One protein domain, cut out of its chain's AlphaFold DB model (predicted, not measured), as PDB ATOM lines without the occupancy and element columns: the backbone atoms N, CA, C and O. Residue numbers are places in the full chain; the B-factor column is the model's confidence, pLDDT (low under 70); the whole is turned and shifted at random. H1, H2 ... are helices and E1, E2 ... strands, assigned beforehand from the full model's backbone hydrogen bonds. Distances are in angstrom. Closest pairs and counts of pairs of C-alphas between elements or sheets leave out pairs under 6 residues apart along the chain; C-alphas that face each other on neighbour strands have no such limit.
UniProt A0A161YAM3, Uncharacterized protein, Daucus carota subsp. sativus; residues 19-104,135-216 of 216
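AT A GLANCE: This is residues 19 to 104 and 135 to 216 of the 216 residues of an uncharacterized protein of Daucus carota subsp. sativus (UniProt A0A161YAM3). Little regular structure: a body mainly of loops, with H2 and H4 packed together between two small parallel strand pairs, E1-E2 and E3-E4; residues 210 to 216, at the end of H5, stick out. The printed 168 residues run E1 H1 H2 H3 E2 E3 E4 H4 H5, class mixed, 54 in these elements. The whole is compact, radius of gyration of the C-alphas 16.7 A, spanning 57 by 41 by 30 A.

HOW THE PARTS SIT: E1, residues 19 to 21, and E2, 94 to 96, are parallel; N 21 and O 95 are 3.0 A apart. H1, 31 to 34, H2, 64 to 71, and H3, 88 to 91, come between, a strand-helix-strand unit, parallel strands joined through helices. E3, 138 to 142, and E4, 171 to 173, are parallel; N 172 and O 138 are 2.9 A apart. H2 touches H4, 181 to 193, at a steep tilt of 57 degrees; the closest C-alphas, Phe 64 and Asn 184, are 4.5 A apart. H4 touches H5, 205 to 215, with residues 191 to 193 alone; the closest C-alphas, Phe 192 and Ile 205, are 4.7 A apart. In H2, H4 and H5 every O i to N i+4 pair is within hydrogen-bond range.

IN THESE COORDINATES: E1 begins at C-alpha 19 (370.471, 253.233, 356.899); H5 ends at C-alpha 215 (370.341, 243.584, 374.274). H4 is 18.2 A long.

THE WHOLE: Residues 105 to 134 are cut out, C-alphas 104 and 135 lying 33.7 A apart. The link H1 to H2 is long. Confidence is under 70 at 9 residues, among them 213 to 216.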
ATOM      1  N   MET A  19     369.594 252.119 356.545       88.31
ATOM      2  CA  MET A  19     370.471 253.233 356.899       88.31
ATOM      3  C   MET A  19     369.794 254.575 356.628       88.31
ATOM      4  O   MET A  19     369.381 254.873 355.512       88.31
ATOM      5  N   PHE A  20     369.699 255.397 357.671       92.69
ATOM      6  CA  PHE A  20     369.214 256.771 357.583       92.69
ATOM      7  C   PHE A  20     370.385 257.700 357.857       92.69
ATOM      8  O   PHE A  20     371.052 257.573 358.883       92.69
ATOM      9  N   VAL A  21     370.658 258.589 356.911       94.62
ATOM     10  CA  VAL A  21     371.903 259.360 356.870       94.62
ATOM     11  C   VAL A  21     371.571 260.822 357.084       94.62
ATOM     12  O   VAL A  21     370.649 261.343 356.465       94.62
ATOM     13  N   PHE A  22     372.329 261.481 357.946       93.94
ATOM     14  CA  PHE A  22     372.216 262.906 358.232       93.94
ATOM     15  C   PHE A  22     373.615 263.505 358.186       93.94
ATOM     16  O   PHE A  22     374.575 262.843 358.585       93.94
ATOM     17  N   GLY A  23     373.733 264.741 357.717       91.44
ATOM     18  CA  GLY A  23     375.022 265.411 357.619       91.44
ATOM     19  C   GLY A  23     375.010 266.556 356.620       91.44
ATOM     20  O   GLY A  23     373.971 267.159 356.349       91.44
ATOM     21  N   ASP A  24     376.182 266.822 356.072       89.75
ATOM     22  CA  ASP A  24     376.468 267.916 355.157       89.75
ATOM     23  C   ASP A  24     377.003 267.385 353.810       89.75
ATOM     24  O   ASP A  24     376.720 266.252 353.412       89.75
ATOM     25  N   SER A  25     377.801 268.190 353.108       91.94
ATOM     26  CA  SER A  25     378.399 267.842 351.818       91.94
ATOM     27  C   SER A  25     379.337 266.628 351.857       91.94
ATOM     28  O   SER A  25     379.524 265.993 350.819       91.94
ATOM     29  N   PHE A  26     379.888 266.235 353.016       92.94
ATOM     30  CA  PHE A  26     380.744 265.041 353.115       92.94
ATOM     31  C   PHE A  26     379.982 263.737 352.855       92.94
ATOM     32  O   PHE A  26     380.578 262.731 352.456       92.94
ATOM     33  N   VAL A  27     378.672 263.744 353.094       95.06
ATOM     34  CA  VAL A  27     377.811 262.565 352.961       95.06
ATOM     35  C   VAL A  27     376.554 262.831 352.133       95.06
ATOM     36  O   VAL A  27     375.729 261.930 351.995       95.06
ATOM     37  N   ASP A  28     376.406 264.022 351.551       94.81
ATOM     38  CA  ASP A  28     375.366 264.322 350.568       94.81
ATOM     39  C   ASP A  28     375.567 263.469 349.303       94.81
ATOM     40  O   ASP A  28     376.659 263.371 348.738       94.81
ATOM     41  N   ASN A  29     374.491 262.814 348.877       94.44
ATOM     42  CA  ASN A  29     374.455 261.931 347.720       94.44
ATOM     43  C   ASN A  29     373.655 262.493 346.532       94.44
ATOM     44  O   ASN A  29     373.528 261.783 345.528       94.44
ATOM     45  N   GLY A  30     373.130 263.718 346.642       93.56
ATOM     46  CA  GLY A  30     372.345 264.385 345.602       93.56
ATOM     47  C   GLY A  30     371.178 265.238 346.092       93.56
ATOM     48  O   GLY A  30     370.418 265.736 345.266       93.56
ATOM     49  N   ASN A  31     371.004 265.431 347.400       92.69
ATOM     50  CA  ASN A  31     369.933 266.273 347.939       92.69
ATOM     51  C   ASN A  31     370.060 267.719 347.470       92.69
ATOM     52  O   ASN A  31     369.064 268.323 347.075       92.69
ATOM     53  N   SER A  32     371.288 268.240 347.447       90.94
ATOM     54  CA  SER A  32     371.582 269.602 346.990       90.94
ATOM     55  C   SER A  32     371.152 269.878 345.541       90.94
ATOM     56  O   SER A  32     370.978 271.036 345.176       90.94
ATOM     57  N   ASN A  33     370.899 268.851 344.722       91.00
ATOM     58  CA  ASN A  33     370.407 269.020 343.347       91.00
ATOM     59  C   ASN A  33     368.949 269.492 343.282       91.00
ATOM     60  O   ASN A  33     368.508 270.022 342.264       91.00
ATOM     61  N   PHE A  34     368.198 269.284 344.360       89.06
ATOM     62  CA  PHE A  34     366.778 269.615 344.460       89.06
ATOM     63  C   PHE A  34     366.529 270.832 345.360       89.06
ATOM     64  O   PHE A  34     365.380 271.160 345.655       89.06
ATOM     65  N   LEU A  35     367.601 271.498 345.792       84.62
ATOM     66  CA  LEU A  35     367.574 272.692 346.626       84.62
ATOM     67  C   LEU A  35     368.121 273.885 345.841       84.62
ATOM     68  O   LEU A  35     368.984 273.745 344.976       84.62
ATOM     69  N   GLU A  36     367.632 275.083 346.151       76.12
ATOM     70  CA  GLU A  36     368.151 276.316 345.561       76.12
ATOM     71  C   GLU A  36     369.479 276.688 346.243       76.12
ATOM     72  O   GLU A  36     369.514 277.406 347.241       76.12
ATOM     73  N   THR A  37     370.585 276.134 345.739       72.50
ATOM     74  CA  THR A  37     371.937 276.345 346.277       72.50
ATOM     75  C   THR A  37     372.970 276.538 345.170       72.50
ATOM     76  O   THR A  37     372.890 275.944 344.096       72.50
ATOM     77  N   VAL A  38     373.974 277.374 345.444       67.50
ATOM     78  CA  VAL A  38     375.141 277.579 344.567       67.50
ATOM     79  C   VAL A  38     376.208 276.498 344.743       67.50
ATOM     80  O   VAL A  38     377.080 276.341 343.891       67.50
ATOM     81  N   ALA A  39     376.149 275.746 345.840       70.31
ATOM     82  CA  ALA A  39     377.077 274.669 346.133       70.31
ATOM     83  C   ALA A  39     376.469 273.350 345.662       70.31
ATOM     84  O   ALA A  39     376.065 272.555 346.492       70.31
ATOM     85  N   ASN A  40     376.361 273.127 344.355       82.19
ATOM     86  CA  ASN A  40     375.910 271.862 343.759       82.19
ATOM     87  C   ASN A  40     377.140 271.084 343.215       82.19
ATOM     88  O   ASN A  40     378.165 271.702 342.918       82.19
ATOM     89  N   ALA A  41     377.063 269.752 343.130       90.94
ATOM     90  CA  ALA A  41     378.109 268.855 342.614       90.94
ATOM     91  C   ALA A  41     377.585 267.855 341.549       90.94
ATOM     92  O   ALA A  41     378.086 266.740 341.408       90.94
ATOM     93  N   ASP A  42     376.555 268.224 340.785       93.19
ATOM     94  CA  ASP A  42     375.924 267.439 339.711       93.19
ATOM     95  C   ASP A  42     376.620 267.582 338.349       93.19
ATOM     96  O   ASP A  42     376.039 267.361 337.285       93.19
ATOM     97  N   TYR A  43     377.902 267.937 338.358       93.81
ATOM     98  CA  TYR A  43     378.672 268.191 337.151       93.81
ATOM     99  C   TYR A  43     380.065 267.582 337.221       93.81
ATOM    100  O   TYR A  43     380.654 267.423 338.285       93.81
ATOM    101  N   LEU A  44     380.636 267.298 336.049       94.88
ATOM    102  CA  LEU A  44     382.022 266.850 335.967       94.88
ATOM    103  C   LEU A  44     382.973 267.929 336.508       94.88
ATOM    104  O   LEU A  44     382.846 269.095 336.122       94.88
ATOM    105  N   PRO A  45     383.951 267.543 337.341       95.31
ATOM    106  CA  PRO A  45     384.464 266.176 337.494       95.31
ATOM    107  C   PRO A  45     383.854 265.343 338.639       95.31
ATOM    108  O   PRO A  45     384.264 264.198 338.826       95.31
ATOM    109  N   TYR A  46     382.887 265.862 339.396       96.12
ATOM    110  CA  TYR A  46     382.239 265.103 340.470       96.12
ATOM    111  C   TYR A  46     381.533 263.849 339.939       96.12
ATOM    112  O   TYR A  46     380.976 263.845 338.842       96.12
ATOM    113  N   GLY A  47     381.590 262.755 340.698       95.06
ATOM    114  CA  GLY A  47     381.007 261.464 340.321       95.06
ATOM    115  C   GLY A  47     381.592 260.838 339.048       95.06
ATOM    116  O   GLY A  47     380.946 259.979 338.449       95.06
ATOM    117  N   MET A  48     382.782 261.257 338.600       94.56
ATOM    118  CA  MET A  48     383.418 260.728 337.385       94.56
ATOM    119  C   MET A  48     383.686 259.213 337.417       94.56
ATOM    120  O   MET A  48     383.644 258.581 336.362       94.56
ATOM    121  N   ASP A  49     383.918 258.648 338.602       95.00
ATOM    122  CA  ASP A  49     384.107 257.213 338.851       95.00
ATOM    123  C   ASP A  49     382.843 256.534 339.372       95.00
ATOM    124  O   ASP A  49     382.769 255.307 339.441       95.00
ATOM    125  N   PHE A  50     381.836 257.319 339.750       94.44
ATOM    126  CA  PHE A  50     380.604 256.776 340.284       94.44
ATOM    127  C   PHE A  50     379.784 256.111 339.161       94.44
ATOM    128  O   PHE A  50     379.608 256.713 338.095       94.44
ATOM    129  N   PRO A  51     379.209 254.907 339.372       88.94
ATOM    130  CA  PRO A  51     378.487 254.179 338.323       88.94
ATOM    131  C   PRO A  51     377.331 254.961 337.684       88.94
ATOM    132  O   PRO A  51     377.037 254.771 336.505       88.94
ATOM    133  N   LEU A  52     376.692 255.853 338.448       83.19
ATOM    134  CA  LEU A  52     375.560 256.667 337.995       83.19
ATOM    135  C   LEU A  52     375.966 258.036 337.416       83.19
ATOM    136  O   LEU A  52     375.073 258.820 337.103       83.19
ATOM    137  N   ARG A  53     377.272 258.311 337.219       83.31
ATOM    138  CA  ARG A  53     377.805 259.619 336.757       83.31
ATOM    139  C   ARG A  53     377.491 260.743 337.786       83.31
ATOM    140  O   ARG A  53     377.117 260.384 338.906       83.31
ATOM    141  N   PRO A  54     377.735 262.054 337.528       91.00
ATOM    142  CA  PRO A  54     377.569 263.086 338.555       91.00
ATOM    143  C   PRO A  54     376.185 263.020 339.204       91.00
ATOM    144  O   PRO A  54     375.169 263.235 338.548       91.00
ATOM    145  N   SER A  55     376.156 262.690 340.493       91.69
ATOM    146  CA  SER A  55     374.917 262.495 341.245       91.69
ATOM    147  C   SER A  55     374.660 263.608 342.260       91.69
ATOM    148  O   SER A  55     373.653 263.554 342.949       91.69
ATOM    149  N   GLY A  56     375.574 264.573 342.410       92.69
ATOM    150  CA  GLY A  56     375.585 265.530 343.524       92.69
ATOM    151  C   GLY A  56     376.435 265.100 344.729       92.69
ATOM    152  O   GLY A  56     376.361 265.730 345.776       92.69
ATOM    153  N   ARG A  57     377.256 264.045 344.596       95.06
ATOM    154  CA  ARG A  57     378.306 263.698 345.572       95.06
ATOM    155  C   ARG A  57     379.523 264.596 345.370       95.06
ATOM    156  O   ARG A  57     380.052 264.653 344.263       95.06
ATOM    157  N   TYR A  58     380.040 265.202 346.437       94.94
ATOM    158  CA  TYR A  58     381.198 266.111 346.393       94.94
ATOM    159  C   TYR A  58     382.548 265.371 346.319       94.94
ATOM    160  O   TYR A  58     383.524 265.766 346.939       94.94
ATOM    161  N   ASN A  59     382.635 264.260 345.587       94.88
ATOM    162  CA  ASN A  59     383.894 263.548 345.344       94.88
ATOM    163  C   ASN A  59     383.879 262.846 343.969       94.88
ATOM    164  O   ASN A  59     382.928 262.994 343.200       94.88
ATOM    165  N   ASN A  60     384.928 262.090 343.629       96.38
ATOM    166  CA  ASN A  60     385.003 261.362 342.357       96.38
ATOM    167  C   ASN A  60     384.062 260.153 342.242       96.38
ATOM    168  O   ASN A  60     383.718 259.789 341.123       96.38
ATOM    169  N   GLY A  61     383.667 259.523 343.345       96.00
ATOM    170  CA  GLY A  61     383.005 258.218 343.388       96.00
ATOM    171  C   GLY A  61     382.092 258.061 344.609       96.00
ATOM    172  O   GLY A  61     381.132 258.815 344.786       96.00
ATOM    173  N   LYS A  62     382.347 257.037 345.430       95.62
ATOM    174  CA  LYS A  62     381.625 256.770 346.682       95.62
ATOM    175  C   LYS A  62     381.993 257.756 347.799       95.62
ATOM    176  O   LYS A  62     383.162 258.063 348.045       95.62
ATOM    177  N   THR A  63     380.976 258.209 348.532       95.62
ATOM    178  CA  THR A  63     381.134 258.867 349.841       95.62
ATOM    179  C   THR A  63     381.487 257.844 350.924       95.62
ATOM    180  O   THR A  63     381.373 256.633 350.716       95.62
ATOM    181  N   PHE A  64     381.859 258.321 352.117       94.19
ATOM    182  CA  PHE A  64     382.036 257.469 353.301       94.19
ATOM    183  C   PHE A  64     380.819 256.563 353.551       94.19
ATOM    184  O   PHE A  64     380.970 255.384 353.858       94.19
ATOM    185  N   ILE A  65     379.610 257.101 353.384       94.44
ATOM    186  CA  ILE A  65     378.363 256.383 353.651       94.44
ATOM    187  C   ILE A  65     378.067 255.333 352.582       94.44
ATOM    188  O   ILE A  65     377.540 254.273 352.909       94.44
ATOM    189  N   ASP A  66     378.436 255.577 351.326       94.94
ATOM    190  CA  ASP A  66     378.305 254.563 350.276       94.94
ATOM    191  C   ASP A  66     379.239 253.376 350.543       94.94
ATOM    192  O   ASP A  66     378.811 252.226 350.483       94.94
ATOM    193  N   ALA A  67     380.497 253.656 350.900       94.75
ATOM    194  CA  ALA A  67     381.464 252.623 351.264       94.75
ATOM    195  C   ALA A  67     381.050 251.874 352.544       94.75
ATOM    196  O   ALA A  67     381.209 250.657 352.640       94.75
ATOM    197  N   LEU A  68     380.474 252.575 353.524       92.00
ATOM    198  CA  LEU A  68     379.899 251.947 354.710       92.00
ATOM    199  C   LEU A  68     378.694 251.063 354.354       92.00
ATOM    200  O   LEU A  68     378.553 249.981 354.918       92.00
ATOM    201  N   GLY A  69     377.856 251.489 353.407       90.75
ATOM    202  CA  GLY A  69     376.749 250.692 352.879       90.75
ATOM    203  C   GLY A  69     377.218 249.356 352.300       90.75
ATOM    204  O   GLY A  69     376.629 248.325 352.626       90.75
ATOM    205  N   ASP A  70     378.323 249.352 351.544       90.12
ATOM    206  CA  ASP A  70     378.938 248.114 351.043       90.12
ATOM    207  C   ASP A  70     379.344 247.178 352.199       90.12
ATOM    208  O   ASP A  70     379.077 245.978 352.159       90.12
ATOM    209  N   LEU A  71     379.965 247.723 353.254       89.31
ATOM    210  CA  LEU A  71     380.418 246.961 354.429       89.31
ATOM    211  C   LEU A  71     379.256 246.420 355.275       89.31
ATOM    212  O   LEU A  71     379.388 245.372 355.907       89.31
ATOM    213  N   LEU A  72     378.123 247.122 355.272       85.69
ATOM    214  CA  LEU A  72     376.878 246.718 355.929       85.69
ATOM    215  C   LEU A  72     376.019 245.782 355.067       85.69
ATOM    216  O   LEU A  72     374.950 245.365 355.515       85.69
ATOM    217  N   ASN A  73     376.485 245.431 353.864       84.25
ATOM    218  CA  ASN A  73     375.775 244.602 352.893       84.25
ATOM    219  C   ASN A  73     374.415 245.193 352.467       84.25
ATOM    220  O   ASN A  73     373.455 244.467 352.202       84.25
ATOM    221  N   ILE A  74     374.331 246.524 352.392       84.12
ATOM    222  CA  ILE A  74     373.173 247.231 351.843       84.12
ATOM    223  C   ILE A  74     373.296 247.193 350.318       84.12
ATOM    224  O   ILE A  74     374.146 247.852 349.726       84.12
ATOM    225  N   THR A  75     372.451 246.396 349.666       71.44
ATOM    226  CA  THR A  75     372.599 246.055 348.238       71.44
ATOM    227  C   THR A  75     372.247 247.184 347.267       71.44
ATOM    228  O   THR A  75     372.501 247.059 346.070       71.44
ATOM    229  N   ALA A  76     371.637 248.269 347.747       82.19
ATOM    230  CA  ALA A  76     371.266 249.431 346.949       82.19
ATOM    231  C   ALA A  76     371.855 250.709 347.559       82.19
ATOM    232  O   ALA A  76     371.917 250.848 348.778       82.19
ATOM    233  N   PHE A  77     372.246 251.667 346.715       89.12
ATOM    234  CA  PHE A  77     372.629 252.988 347.209       89.12
ATOM    235  C   PHE A  77     371.446 253.645 347.922       89.12
ATOM    236  O   PHE A  77     370.326 253.641 347.409       89.12
ATOM    237  N   ILE A  78     371.714 254.244 349.083       91.94
ATOM    238  CA  ILE A  78     370.707 255.017 349.809       91.94
ATOM    239  C   ILE A  78     370.260 256.185 348.920       91.94
ATOM    240  O   ILE A  78     371.127 256.878 348.378       91.94
ATOM    241  N   PRO A  79     368.948 256.414 348.740       93.31
ATOM    242  CA  PRO A  79     368.462 257.486 347.885       93.31
ATOM    243  C   PRO A  79     368.532 258.859 348.587       93.31
ATOM    244  O   PRO A  79     368.366 258.929 349.811       93.31
ATOM    245  N   PRO A  80     368.775 259.960 347.850       94.38
ATOM    246  CA  PRO A  80     368.614 261.321 348.366       94.38
ATOM    247  C   PRO A  80     367.145 261.585 348.715       94.38
ATOM    248  O   PRO A  80     366.250 261.335 347.909       94.38
ATOM    249  N   PHE A  81     366.884 262.091 349.916       94.50
ATOM    250  CA  PHE A  81     365.539 262.363 350.418       94.50
ATOM    251  C   PHE A  81     364.773 263.397 349.583       94.50
ATOM    252  O   PHE A  81     363.572 263.234 349.376       94.50
ATOM    253  N   PHE A  82     365.443 264.446 349.100       92.69
ATOM    254  CA  PHE A  82     364.805 265.518 348.331       92.69
ATOM    255  C   PHE A  82     364.534 265.164 346.863       92.69
ATOM    256  O   PHE A  82     363.840 265.921 346.183       92.69
ATOM    257  N   ASP A  83     365.008 264.016 346.373       92.25
ATOM    258  CA  ASP A  83     364.661 263.559 345.029       92.25
ATOM    259  C   ASP A  83     363.154 263.239 344.950       92.25
ATOM    260  O   ASP A  83     362.643 262.430 345.731       92.25
ATOM    261  N   PRO A  84     362.403 263.832 344.000       91.31
ATOM    262  CA  PRO A  84     360.973 263.588 343.845       91.31
ATOM    263  C   PRO A  84     360.581 262.123 343.604       91.31
ATOM    264  O   PRO A  84     359.396 261.797 343.761       91.31
ATOM    265  N   SER A  85     361.521 261.269 343.195       90.69
ATOM    266  CA  SER A  85     361.353 259.822 343.033       90.69
ATOM    267  C   SER A  85     361.521 259.037 344.342       90.69
ATOM    268  O   SER A  85     361.010 257.919 344.449       90.69
ATOM    269  N   THR A  86     362.132 259.627 345.374       90.56
ATOM    270  CA  THR A  86     362.310 259.039 346.711       90.56
ATOM    271  C   THR A  86     361.011 259.120 347.514       90.56
ATOM    272  O   THR A  86     360.830 259.950 348.404       90.56
ATOM    273  N   LYS A  87     360.042 258.264 347.175       86.38
ATOM    274  CA  LYS A  87     358.707 258.240 347.799       86.38
ATOM    275  C   LYS A  87     358.248 256.827 348.147       86.38
ATOM    276  O   LYS A  87     358.645 255.840 347.529       86.38
ATOM    277  N   GLY A  88     357.337 256.738 349.116       84.19
ATOM    278  CA  GLY A  88     356.669 255.489 349.483       84.19
ATOM    279  C   GLY A  88     357.658 254.409 349.918       84.19
ATOM    280  O   GLY A  88     358.460 254.627 350.818       84.19
ATOM    281  N   ASN A  89     357.613 253.248 349.265       80.44
ATOM    282  CA  ASN A  89     358.468 252.112 349.616       80.44
ATOM    283  C   ASN A  89     359.961 252.357 349.343       80.44
ATOM    284  O   ASN A  89     360.779 251.600 349.842       80.44
ATOM    285  N   HIS A  90     360.339 253.406 348.607       77.94
ATOM    286  CA  HIS A  90     361.746 253.694 348.307       77.94
ATOM    287  C   HIS A  90     362.519 254.236 349.520       77.94
ATOM    288  O   HIS A  90     363.740 254.282 349.480       77.94
ATOM    289  N   THR A  91     361.833 254.619 350.604       80.81
ATOM    290  CA  THR A  91     362.464 255.061 351.861       80.81
ATOM    291  C   THR A  91     362.456 253.992 352.953       80.81
ATOM    292  O   THR A  91     362.978 254.223 354.044       80.81
ATOM    293  N   ILE A  92     361.860 252.818 352.693       79.62
ATOM    294  CA  ILE A  92     361.672 251.774 353.713       79.62
ATOM    295  C   ILE A  92     363.001 251.192 354.203       79.62
ATOM    296  O   ILE A  92     363.117 250.839 355.379       79.62
ATOM    297  N   ASP A  93     363.991 251.155 353.311       80.38
ATOM    298  CA  ASP A  93     365.330 250.632 353.572       80.38
ATOM    299  C   ASP A  93     366.349 251.747 353.853       80.38
ATOM    300  O   ASP A  93     367.526 251.491 354.098       80.38
ATOM    301  N   GLY A  94     365.900 253.002 353.890       89.19
ATOM    302  CA  GLY A  94     366.754 254.137 354.198       89.19
ATOM    303  C   GLY A  94     366.503 255.351 353.322       89.19
ATOM    304  O   GLY A  94     365.878 255.278 352.267       89.19
ATOM    305  N   ALA A  95     367.021 256.481 353.779       94.31
ATOM    306  CA  ALA A  95     367.074 257.723 353.024       94.31
ATOM    307  C   ALA A  95     368.243 258.568 353.529       94.31
ATOM    308  O   ALA A  95     368.618 258.501 354.706       94.31
ATOM    309  N   ASN A  96     368.811 259.365 352.635       95.19
ATOM    310  CA  ASN A  96     369.851 260.314 352.975       95.19
ATOM    311  C   ASN A  96     369.255 261.715 353.063       95.19
ATOM    312  O   ASN A  96     368.690 262.198 352.089       95.19
ATOM    313  N   TYR A  97     369.382 262.352 354.220       94.00
ATOM    314  CA  TYR A  97     368.901 263.700 354.532       94.00
ATOM    315  C   TYR A  97     370.027 264.738 354.556       94.00
ATOM    316  O   TYR A  97     369.778 265.893 354.891       94.00
ATOM    317  N   ALA A  98     371.265 264.339 354.267       92.88
ATOM    318  CA  ALA A  98     372.402 265.242 354.272       92.88
ATOM    319  C   ALA A  98     372.297 266.282 353.158       92.88
ATOM    320  O   ALA A  98     371.861 265.959 352.058       92.88
ATOM    321  N   SER A  99     372.707 267.516 353.433       90.19
ATOM    322  CA  SER A  99     372.653 268.608 352.457       90.19
ATOM    323  C   SER A  99     373.867 269.509 352.604       90.19
ATOM    324  O   SER A  99     374.235 269.878 353.719       90.19
ATOM    325  N   SER A 100     374.458 269.920 351.488       85.94
ATOM    326  CA  SER A 100     375.610 270.821 351.480       85.94
ATOM    327  C   SER A 100     375.360 272.103 352.277       85.94
ATOM    328  O   SER A 100     374.290 272.708 352.191       85.94
ATOM    329  N   GLY A 101     376.340 272.493 353.094       78.88
ATOM    330  CA  GLY A 101     376.255 273.663 353.974       78.88
ATOM    331  C   GLY A 101     375.346 273.507 355.201       78.88
ATOM    332  O   GLY A 101     375.149 274.485 355.918       78.88
ATOM    333  N   SER A 102     374.794 272.316 355.464       79.56
ATOM    334  CA  SER A 102     373.986 272.084 356.668       79.56
ATOM    335  C   SER A 102     374.840 272.162 357.927       79.56
ATOM    336  O   SER A 102     375.859 271.486 358.047       79.56
ATOM    337  N   GLY A 103     374.384 272.953 358.893       68.44
ATOM    338  CA  GLY A 103     374.965 273.037 360.225       68.44
ATOM    339  C   GLY A 103     374.053 272.416 361.285       68.44
ATOM    340  O   GLY A 103     372.849 272.284 361.083       68.44
ATOM    341  N   ILE A 104     374.617 272.048 362.439       64.75
ATOM    342  CA  ILE A 104     373.841 271.525 363.585       64.75
ATOM    343  C   ILE A 104     373.022 272.642 364.254       64.75
ATOM    344  O   ILE A 104     371.939 272.391 364.782       64.75
ATOM    345  N   SER A 135     400.268 255.880 351.731       62.06
ATOM    346  CA  SER A 135     401.017 256.372 350.572       62.06
ATOM    347  C   SER A 135     400.182 257.229 349.619       62.06
ATOM    348  O   SER A 135     400.442 257.233 348.415       62.06
ATOM    349  N   PHE A 136     399.215 257.994 350.143       70.88
ATOM    350  CA  PHE A 136     398.645 259.100 349.375       70.88
ATOM    351  C   PHE A 136     399.790 260.067 349.043       70.88
ATOM    352  O   PHE A 136     400.400 260.659 349.936       70.88
ATOM    353  N   GLY A 137     400.145 260.131 347.760       64.81
ATOM    354  CA  GLY A 137     401.281 260.903 347.267       64.81
ATOM    355  C   GLY A 137     401.080 262.405 347.445       64.81
ATOM    356  O   GLY A 137     402.035 263.111 347.769       64.81
ATOM    357  N   ASP A 138     399.841 262.878 347.298       74.12
ATOM    358  CA  ASP A 138     399.470 264.270 347.497       74.12
ATOM    359  C   ASP A 138     398.407 264.418 348.591       74.12
ATOM    360  O   ASP A 138     397.290 263.910 348.514       74.12
ATOM    361  N   VAL A 139     398.790 265.129 349.643       76.69
ATOM    362  CA  VAL A 139     397.977 265.368 350.841       76.69
ATOM    363  C   VAL A 139     397.630 266.843 351.022       76.69
ATOM    364  O   VAL A 139     397.033 267.210 352.031       76.69
ATOM    365  N   LYS A 140     398.055 267.697 350.084       77.38
ATOM    366  CA  LYS A 140     397.903 269.154 350.168       77.38
ATOM    367  C   LYS A 140     397.076 269.711 349.025       77.38
ATOM    368  O   LYS A 140     396.310 270.640 349.251       77.38
ATOM    369  N   ASN A 141     397.257 269.184 347.820       86.25
ATOM    370  CA  ASN A 141     396.599 269.710 346.637       86.25
ATOM    371  C   ASN A 141     395.316 268.927 346.340       86.25
ATOM    372  O   ASN A 141     395.285 267.708 346.535       86.25
ATOM    373  N   PRO A 142     394.273 269.602 345.831       92.25
ATOM    374  CA  PRO A 142     393.096 268.925 345.314       92.25
ATOM    375  C   PRO A 142     393.443 268.159 344.034       92.25
ATOM    376  O   PRO A 142     394.271 268.593 343.228       92.25
ATOM    377  N   CYS A 143     392.782 267.027 343.809       95.50
ATOM    378  CA  CYS A 143     392.896 266.326 342.533       95.50
ATOM    379  C   CYS A 143     392.246 267.111 341.378       95.50
ATOM    380  O   CYS A 143     392.712 267.027 340.238       95.50
ATOM    381  N   CYS A 144     391.161 267.842 341.634       95.38
ATOM    382  CA  CYS A 144     390.499 268.656 340.625       95.38
ATOM    383  C   CYS A 144     391.001 270.096 340.607       95.38
ATOM    384  O   CYS A 144     391.466 270.638 341.607       95.38
ATOM    385  N   GLN A 145     390.861 270.745 339.452       94.69
ATOM    386  CA  GLN A 145     391.132 272.168 339.325       94.69
ATOM    387  C   GLN A 145     390.144 272.979 340.167       94.69
ATOM    388  O   GLN A 145     388.949 273.013 339.874       94.69
ATOM    389  N   VAL A 146     390.666 273.708 341.143       91.88
ATOM    390  CA  VAL A 146     389.929 274.667 341.970       91.88
ATOM    391  C   VAL A 146     390.408 276.078 341.620       91.88
ATOM    392  O   VAL A 146     391.596 276.276 341.361       91.88
ATOM    393  N   VAL A 147     389.493 277.050 341.564       86.12
ATOM    394  CA  VAL A 147     389.850 278.467 341.374       86.12
ATOM    395  C   VAL A 147     390.044 279.109 342.737       86.12
ATOM    396  O   VAL A 147     389.184 278.963 343.615       86.12
ATOM    397  N   SER A 148     391.162 279.817 342.893       82.62
ATOM    398  CA  SER A 148     391.496 280.431 344.166       82.62
ATOM    399  C   SER A 148     390.530 281.568 344.512       82.62
ATOM    400  O   SER A 148     389.968 282.194 343.611       82.62
ATOM    401  N   THR A 149     390.333 281.885 345.792       81.00
ATOM    402  CA  THR A 149     389.544 283.077 346.171       81.00
ATOM    403  C   THR A 149     390.167 284.381 345.672       81.00
ATOM    404  O   THR A 149     389.439 285.326 345.366       81.00
ATOM    405  N   GLU A 150     391.492 284.427 345.524       78.31
ATOM    406  CA  GLU A 150     392.225 285.562 344.947       78.31
ATOM    407  C   GLU A 150     391.882 285.772 343.463       78.31
ATOM    408  O   GLU A 150     391.787 286.909 343.001       78.31
ATOM    409  N   ASP A 151     391.593 284.683 342.748       79.56
ATOM    410  CA  ASP A 151     391.201 284.672 341.335       79.56
ATOM    411  C   ASP A 151     389.671 284.699 341.129       79.56
ATOM    412  O   ASP A 151     389.174 284.434 340.032       79.56
ATOM    413  N   GLY A 152     388.896 285.011 342.176       75.62
ATOM    414  CA  GLY A 152     387.430 285.089 342.122       75.62
ATOM    415  C   GLY A 152     386.703 283.741 342.230       75.62
ATOM    416  O   GLY A 152     385.518 283.654 341.904       75.62
ATOM    417  N   GLY A 153     387.399 282.693 342.668       77.75
ATOM    418  CA  GLY A 153     386.853 281.375 342.990       77.75
ATOM    419  C   GLY A 153     386.447 281.219 344.457       77.75
ATOM    420  O   GLY A 153     386.190 282.195 345.161       77.75
ATOM    421  N   ASN A 154     386.359 279.971 344.927       78.69
ATOM    422  CA  ASN A 154     385.906 279.641 346.286       78.69
ATOM    423  C   ASN A 154     386.885 278.749 347.075       78.69
ATOM    424  O   ASN A 154     386.511 278.264 348.143       78.69
ATOM    425  N   ASP A 155     388.100 278.510 346.556       82.81
ATOM    426  CA  ASP A 155     389.144 277.632 347.131       82.81
ATOM    427  C   ASP A 155     388.704 276.186 347.426       82.81
ATOM    428  O   ASP A 155     389.494 275.388 347.922       82.81
ATOM    429  N   THR A 156     387.465 275.817 347.098       86.19
ATOM    430  CA  THR A 156     386.821 274.616 347.626       86.19
ATOM    431  C   THR A 156     386.317 273.716 346.511       86.19
ATOM    432  O   THR A 156     386.760 272.584 346.396       86.19
ATOM    433  N   LEU A 157     385.396 274.193 345.679       90.50
ATOM    434  CA  LEU A 157     384.711 273.369 344.691       90.50
ATOM    435  C   LEU A 157     385.500 273.277 343.387       90.50
ATOM    436  O   LEU A 157     386.152 274.230 342.951       90.50
ATOM    437  N   CYS A 158     385.372 272.133 342.721       94.12
ATOM    438  CA  CYS A 158     385.949 271.929 341.404       94.12
ATOM    439  C   CYS A 158     385.377 272.918 340.385       94.12
ATOM    440  O   CYS A 158     384.177 273.181 340.316       94.12
ATOM    441  N   THR A 159     386.243 273.383 339.495       92.25
ATOM    442  CA  THR A 159     385.845 274.107 338.293       92.25
ATOM    443  C   THR A 159     385.056 273.164 337.395       92.25
ATOM    444  O   THR A 159     385.516 272.064 337.076       92.25
ATOM    445  N   LYS A 160     383.874 273.594 336.947       92.31
ATOM    446  CA  LYS A 160     383.031 272.804 336.044       92.31
ATOM    447  C   LYS A 160     383.781 272.488 334.746       92.31
ATOM    448  O   LYS A 160     384.155 273.396 334.009       92.31
ATOM    449  N   GLY A 161     383.996 271.201 334.471       90.00
ATOM    450  CA  GLY A 161     384.778 270.732 333.319       90.00
ATOM    451  C   GLY A 161     386.281 271.041 333.387       90.00
ATOM    452  O   GLY A 161     386.952 270.966 332.360       90.00
ATOM    453  N   GLY A 162     386.798 271.410 334.563       91.50
ATOM    454  CA  GLY A 162     388.205 271.733 334.780       91.50
ATOM    455  C   GLY A 162     389.146 270.532 334.659       91.50
ATOM    456  O   GLY A 162     388.724 269.377 334.541       91.50
ATOM    457  N   ALA A 163     390.447 270.819 334.694       94.06
ATOM    458  CA  ALA A 163     391.482 269.793 334.658       94.06
ATOM    459  C   ALA A 163     391.435 268.880 335.897       94.06
ATOM    460  O   ALA A 163     390.977 269.273 336.970       94.06
ATOM    461  N   MET A 164     391.949 267.660 335.728       94.50
ATOM    462  CA  MET A 164     391.938 266.607 336.743       94.50
ATOM    463  C   MET A 164     393.300 265.944 336.886       94.50
ATOM    464  O   MET A 164     394.047 265.808 335.911       94.50
ATOM    465  N   CYS A 165     393.591 265.465 338.093       94.31
ATOM    466  CA  CYS A 165     394.733 264.607 338.350       94.31
ATOM    467  C   CYS A 165     394.612 263.271 337.591       94.31
ATOM    468  O   CYS A 165     393.517 262.802 337.267       94.31
ATOM    469  N   LYS A 166     395.760 262.649 337.290       92.12
ATOM    470  CA  LYS A 166     395.811 261.394 336.518       92.12
ATOM    471  C   LYS A 166     395.337 260.185 337.323       92.12
ATOM    472  O   LYS A 166     394.597 259.363 336.794       92.12
ATOM    473  N   ASP A 167     395.783 260.084 338.573       92.81
ATOM    474  CA  ASP A 167     395.448 258.991 339.483       92.81
ATOM    475  C   ASP A 167     394.887 259.555 340.788       92.81
ATOM    476  O   ASP A 167     395.608 260.134 341.598       92.81
ATOM    477  N   ARG A 168     393.580 259.379 340.978       93.56
ATOM    478  CA  ARG A 168     392.832 259.887 342.135       93.56
ATOM    479  C   ARG A 168     393.143 259.124 343.416       93.56
ATOM    480  O   ARG A 168     392.980 259.680 344.495       93.56
ATOM    481  N   ASN A 169     393.653 257.898 343.313       91.00
ATOM    482  CA  ASN A 169     394.021 257.095 344.478       91.00
ATOM    483  C   ASN A 169     395.296 257.604 345.163       91.00
ATOM    484  O   ASN A 169     395.642 257.126 346.238       91.00
ATOM    485  N   GLN A 170     395.992 258.573 344.560       89.81
ATOM    486  CA  GLN A 170     397.166 259.213 345.151       89.81
ATOM    487  C   GLN A 170     396.843 260.510 345.896       89.81
ATOM    488  O   GLN A 170     397.749 261.078 346.497       89.81
ATOM    489  N   PHE A 171     395.590 260.971 345.882       90.00
ATOM    490  CA  PHE A 171     395.198 262.254 346.461       90.00
ATOM    491  C   PHE A 171     394.323 262.053 347.694       90.00
ATOM    492  O   PHE A 171     393.358 261.287 347.666       90.00
ATOM    493  N   LEU A 172     394.641 262.779 348.766       89.62
ATOM    494  CA  LEU A 172     393.805 262.819 349.965       89.62
ATOM    495  C   LEU A 172     392.476 263.534 349.670       89.62
ATOM    496  O   LEU A 172     391.407 263.048 350.033       89.62
ATOM    497  N   PHE A 173     392.547 264.662 348.965       92.75
ATOM    498  CA  PHE A 173     391.393 265.497 348.655       92.75
ATOM    499  C   PHE A 173     391.046 265.461 347.166       92.75
ATOM    500  O   PHE A 173     391.915 265.522 346.292       92.75
ATOM    501  N   PHE A 174     389.756 265.340 346.874       94.94
ATOM    502  CA  PHE A 174     389.237 265.426 345.521       94.94
ATOM    503  C   PHE A 174     389.143 266.879 345.061       94.94
ATOM    504  O   PHE A 174     389.679 267.213 344.006       94.94
ATOM    505  N   ASP A 175     388.515 267.721 345.876       93.62
ATOM    506  CA  ASP A 175     388.471 269.174 345.726       93.62
ATOM    507  C   ASP A 175     389.197 269.844 346.908       93.62
ATOM    508  O   ASP A 175     389.987 269.189 347.581       93.62
ATOM    509  N   GLY A 176     389.026 271.142 347.145       89.12
ATOM    510  CA  GLY A 176     389.725 271.852 348.222       89.12
ATOM    511  C   GLY A 176     389.309 271.455 349.647       89.12
ATOM    512  O   GLY A 176     389.933 271.912 350.603       89.12
ATOM    513  N   LEU A 177     388.274 270.624 349.814       88.75
ATOM    514  CA  LEU A 177     387.707 270.255 351.117       88.75
ATOM    515  C   LEU A 177     387.376 268.764 351.240       88.75
ATOM    516  O   LEU A 177     387.598 268.154 352.288       88.75
ATOM    517  N   HIS A 178     386.813 268.171 350.196       93.56
ATOM    518  CA  HIS A 178     386.219 266.848 350.242       93.56
ATOM    519  C   HIS A 178     387.231 265.762 349.867       93.56
ATOM    520  O   HIS A 178     388.019 265.935 348.934       93.56
ATOM    521  N   PRO A 179     387.210 264.611 350.556       94.00
ATOM    522  CA  PRO A 179     388.115 263.503 350.285       94.00
ATOM    523  C   PRO A 179     387.833 262.802 348.955       94.00
ATOM    524  O   PRO A 179     386.706 262.787 348.459       94.00
ATOM    525  N   THR A 180     388.851 262.132 348.413       95.50
ATOM    526  CA  THR A 180     388.662 261.178 347.310       95.50
ATOM    527  C   THR A 180     387.895 259.933 347.765       95.50
ATOM    528  O   THR A 180     387.850 259.589 348.948       95.50
ATOM    529  N   GLU A 181     387.313 259.198 346.815       95.50
ATOM    530  CA  GLU A 181     386.700 257.889 347.079       95.50
ATOM    531  C   GLU A 181     387.667 256.935 347.800       95.50
ATOM    532  O   GLU A 181     387.273 256.256 348.745       95.50
ATOM    533  N   ALA A 182     388.942 256.919 347.401       94.00
ATOM    534  CA  ALA A 182     389.962 256.070 348.015       94.00
ATOM    535  C   ALA A 182     390.085 256.332 349.523       94.00
ATOM    536  O   ALA A 182     390.132 255.403 350.332       94.00
ATOM    537  N   VAL A 183     390.070 257.606 349.906       93.06
ATOM    538  CA  VAL A 183     390.061 258.033 351.305       93.06
ATOM    539  C   VAL A 183     388.764 257.639 352.000       93.06
ATOM    540  O   VAL A 183     388.811 257.091 353.102       93.06
ATOM    541  N   ASN A 184     387.615 257.856 351.362       95.06
ATOM    542  CA  ASN A 184     386.316 257.487 351.926       95.06
ATOM    543  C   ASN A 184     386.215 255.990 352.237       95.06
ATOM    544  O   ASN A 184     385.723 255.622 353.302       95.06
ATOM    545  N   VAL A 185     386.729 255.126 351.357       94.56
ATOM    546  CA  VAL A 185     386.750 253.668 351.558       94.56
ATOM    547  C   VAL A 185     387.614 253.279 352.758       94.56
ATOM    548  O   VAL A 185     387.215 252.439 353.571       94.56
ATOM    549  N   VAL A 186     388.781 253.907 352.916       92.38
ATOM    550  CA  VAL A 186     389.659 253.692 354.077       92.38
ATOM    551  C   VAL A 186     388.962 254.112 355.367       92.38
ATOM    552  O   VAL A 186     388.934 253.341 356.331       92.38
ATOM    553  N   LEU A 187     388.386 255.317 355.388       91.94
ATOM    554  CA  LEU A 187     387.687 255.847 356.556       91.94
ATOM    555  C   LEU A 187     386.500 254.956 356.934       91.94
ATOM    556  O   LEU A 187     386.359 254.611 358.105       91.94
ATOM    557  N   ALA A 188     385.697 254.515 355.961       93.31
ATOM    558  CA  ALA A 188     384.579 253.601 356.191       93.31
ATOM    559  C   ALA A 188     385.049 252.261 356.768       93.31
ATOM    560  O   ALA A 188     384.492 251.778 357.753       93.31
ATOM    561  N   THR A 189     386.127 251.695 356.221       93.38
ATOM    562  CA  THR A 189     386.706 250.430 356.701       93.38
ATOM    563  C   THR A 189     387.165 250.536 358.154       93.38
ATOM    564  O   THR A 189     386.868 249.657 358.968       93.38
ATOM    565  N   LYS A 190     387.850 251.629 358.505       91.69
ATOM    566  CA  LYS A 190     388.264 251.910 359.885       91.69
ATOM    567  C   LYS A 190     387.068 252.120 360.808       91.69
ATOM    568  O   LYS A 190     386.990 251.463 361.843       91.69
ATOM    569  N   GLY A 191     386.126 252.974 360.406       91.88
ATOM    570  CA  GLY A 191     384.887 253.247 361.137       91.88
ATOM    571  C   GLY A 191     384.100 251.973 361.445       91.88
ATOM    572  O   GLY A 191     383.556 251.798 362.538       91.88
ATOM    573  N   PHE A 192     384.092 251.043 360.491       91.94
ATOM    574  CA  PHE A 192     383.369 249.790 360.609       91.94
ATOM    575  C   PHE A 192     384.079 248.748 361.480       91.94
ATOM    576  O   PHE A 192     383.423 248.138 362.321       91.94
ATOM    577  N   ASN A 193     385.395 248.558 361.325       92.19
ATOM    578  CA  ASN A 193     386.104 247.394 361.877       92.19
ATOM    579  C   ASN A 193     387.265 247.698 362.839       92.19
ATOM    580  O   ASN A 193     387.780 246.754 363.443       92.19
ATOM    581  N   SER A 194     387.719 248.947 362.988       91.75
ATOM    582  CA  SER A 194     388.891 249.232 363.828       91.75
ATOM    583  C   SER A 194     388.612 248.976 365.312       91.75
ATOM    584  O   SER A 194     387.507 249.178 365.808       91.75
ATOM    585  N   ASN A 195     389.641 248.539 366.037       90.69
ATOM    586  CA  ASN A 195     389.628 248.428 367.499       90.69
ATOM    587  C   ASN A 195     390.490 249.511 368.167       90.69
ATOM    588  O   ASN A 195     390.639 249.508 369.389       90.69
ATOM    589  N   LEU A 196     391.093 250.405 367.379       89.25
ATOM    590  CA  LEU A 196     391.933 251.480 367.886       89.25
ATOM    591  C   LEU A 196     391.072 252.683 368.258       89.25
ATOM    592  O   LEU A 196     390.296 253.178 367.445       89.25
ATOM    593  N   THR A 197     391.284 253.211 369.462       87.88
ATOM    594  CA  THR A 197     390.590 254.415 369.944       87.88
ATOM    595  C   THR A 197     390.948 255.675 369.159       87.88
ATOM    596  O   THR A 197     390.242 256.672 369.254       87.88
ATOM    597  N   SER A 198     392.052 255.645 368.405       84.94
ATOM    598  CA  SER A 198     392.452 256.715 367.488       84.94
ATOM    599  C   SER A 198     391.626 256.746 366.203       84.94
ATOM    600  O   SER A 198     391.538 257.796 365.581       84.94
ATOM    601  N   ASP A 199     391.044 255.612 365.800       85.56
ATOM    602  CA  ASP A 199     390.212 255.516 364.598       85.56
ATOM    603  C   ASP A 199     388.723 255.646 364.937       85.56
ATOM    604  O   ASP A 199     387.962 256.260 364.193       85.56
ATOM    605  N   VAL A 200     388.293 255.026 366.041       89.06
ATOM    606  CA  VAL A 200     386.885 254.936 366.447       89.06
ATOM    607  C   VAL A 200     386.743 255.024 367.960       89.06
ATOM    608  O   VAL A 200     387.518 254.435 368.710       89.06
ATOM    609  N   TYR A 201     385.708 255.712 368.431       89.88
ATOM    610  CA  TYR A 201     385.397 255.802 369.855       89.88
ATOM    611  C   TYR A 201     383.882 255.949 370.071       89.88
ATOM    612  O   TYR A 201     383.248 256.700 369.331       89.88
ATOM    613  N   PRO A 202     383.281 255.290 371.085       91.94
ATOM    614  CA  PRO A 202     383.893 254.347 372.035       91.94
ATOM    615  C   PRO A 202     384.121 252.932 371.473       91.94
ATOM    616  O   PRO A 202     384.814 252.124 372.090       91.94
ATOM    617  N   PHE A 203     383.543 252.609 370.320       89.88
ATOM    618  CA  PHE A 203     383.703 251.336 369.616       89.88
ATOM    619  C   PHE A 203     383.360 251.522 368.130       89.88
ATOM    620  O   PHE A 203     382.759 252.526 367.753       89.88
ATOM    621  N   SER A 204     383.729 250.555 367.292       91.06
ATOM    622  CA  SER A 204     383.398 250.554 365.864       91.06
ATOM    623  C   SER A 204     381.918 250.288 365.589       91.06
ATOM    624  O   SER A 204     381.193 249.770 366.446       91.06
ATOM    625  N   ILE A 205     381.479 250.580 364.362       89.69
ATOM    626  CA  ILE A 205     380.099 250.322 363.923       89.69
ATOM    627  C   ILE A 205     379.771 248.830 364.024       89.69
ATOM    628  O   ILE A 205     378.706 248.483 364.525       89.69
ATOM    629  N   ARG A 206     380.692 247.935 363.645       87.88
ATOM    630  CA  ARG A 206     380.486 246.490 363.804       87.88
ATOM    631  C   ARG A 206     380.275 246.093 365.265       87.88
ATOM    632  O   ARG A 206     379.377 245.323 365.583       87.88
ATOM    633  N   LYS A 207     381.084 246.623 366.182       87.81
ATOM    634  CA  LYS A 207     380.931 246.300 367.606       87.81
ATOM    635  C   LYS A 207     379.643 246.894 368.182       87.81
ATOM    636  O   LYS A 207     379.010 246.278 369.035       87.81
ATOM    637  N   PHE A 208     379.225 248.066 367.703       85.69
ATOM    638  CA  PHE A 208     377.933 248.654 368.056       85.69
ATOM    639  C   PHE A 208     376.764 247.757 367.642       85.69
ATOM    640  O   PHE A 208     375.875 247.519 368.461       85.69
ATOM    641  N   THR A 209     376.769 247.239 366.410       78.50
ATOM    642  CA  THR A 209     375.694 246.362 365.920       78.50
ATOM    643  C   THR A 209     375.640 245.053 366.702       78.50
ATOM    644  O   THR A 209     374.556 244.641 367.108       78.50
ATOM    645  N   GLU A 210     376.793 244.458 367.018       80.06
ATOM    646  CA  GLU A 210     376.890 243.273 367.880       80.06
ATOM    647  C   GLU A 210     376.282 243.538 369.275       80.06
ATOM    648  O   GLU A 210     375.423 242.783 369.735       80.06
ATOM    649  N   ILE A 211     376.648 244.646 369.939       79.44
ATOM    650  CA  ILE A 211     376.121 245.000 371.273       79.44
ATOM    651  C   ILE A 211     374.603 245.196 371.248       79.44
ATOM    652  O   ILE A 211     373.907 244.666 372.120       79.44
ATOM    653  N   TRP A 212     374.089 245.955 370.279       70.31
ATOM    654  CA  TRP A 212     372.653 246.222 370.164       70.31
ATOM    655  C   TRP A 212     371.853 244.951 369.911       70.31
ATOM    656  O   TRP A 212     370.798 244.771 370.517       70.31
ATOM    657  N   CYS A 213     372.379 244.036 369.100       65.81
ATOM    658  CA  CYS A 213     371.742 242.748 368.859       65.81
ATOM    659  C   CYS A 213     371.641 241.873 370.111       65.81
ATOM    660  O   CYS A 213     370.657 241.157 370.272       65.81
ATOM    661  N   HIS A 214     372.612 241.948 371.023       59.38
ATOM    662  CA  HIS A 214     372.596 241.159 372.257       59.38
ATOM    663  C   HIS A 214     371.658 241.697 373.352       59.38
ATOM    664  O   HIS A 214     371.348 240.959 374.285       59.38
ATOM    665  N   HIS A 215     371.211 242.955 373.265       59.28
ATOM    666  CA  HIS A 215     370.341 243.584 374.274       59.28
ATOM    667  C   HIS A 215     368.861 243.666 373.857       59.28
ATOM    668  O   HIS A 215     368.031 244.128 374.647       59.28
ATOM    669  N   LEU A 216     368.532 243.232 372.635       49.62
ATOM    670  CA  LEU A 216     367.172 243.194 372.091       49.62
ATOM    671  C   LEU A 216     366.496 241.835 372.230       49.62
ATOM    672  O   LEU A 216     365.282 241.818 371.952       49.62
TER     673      LEU A 216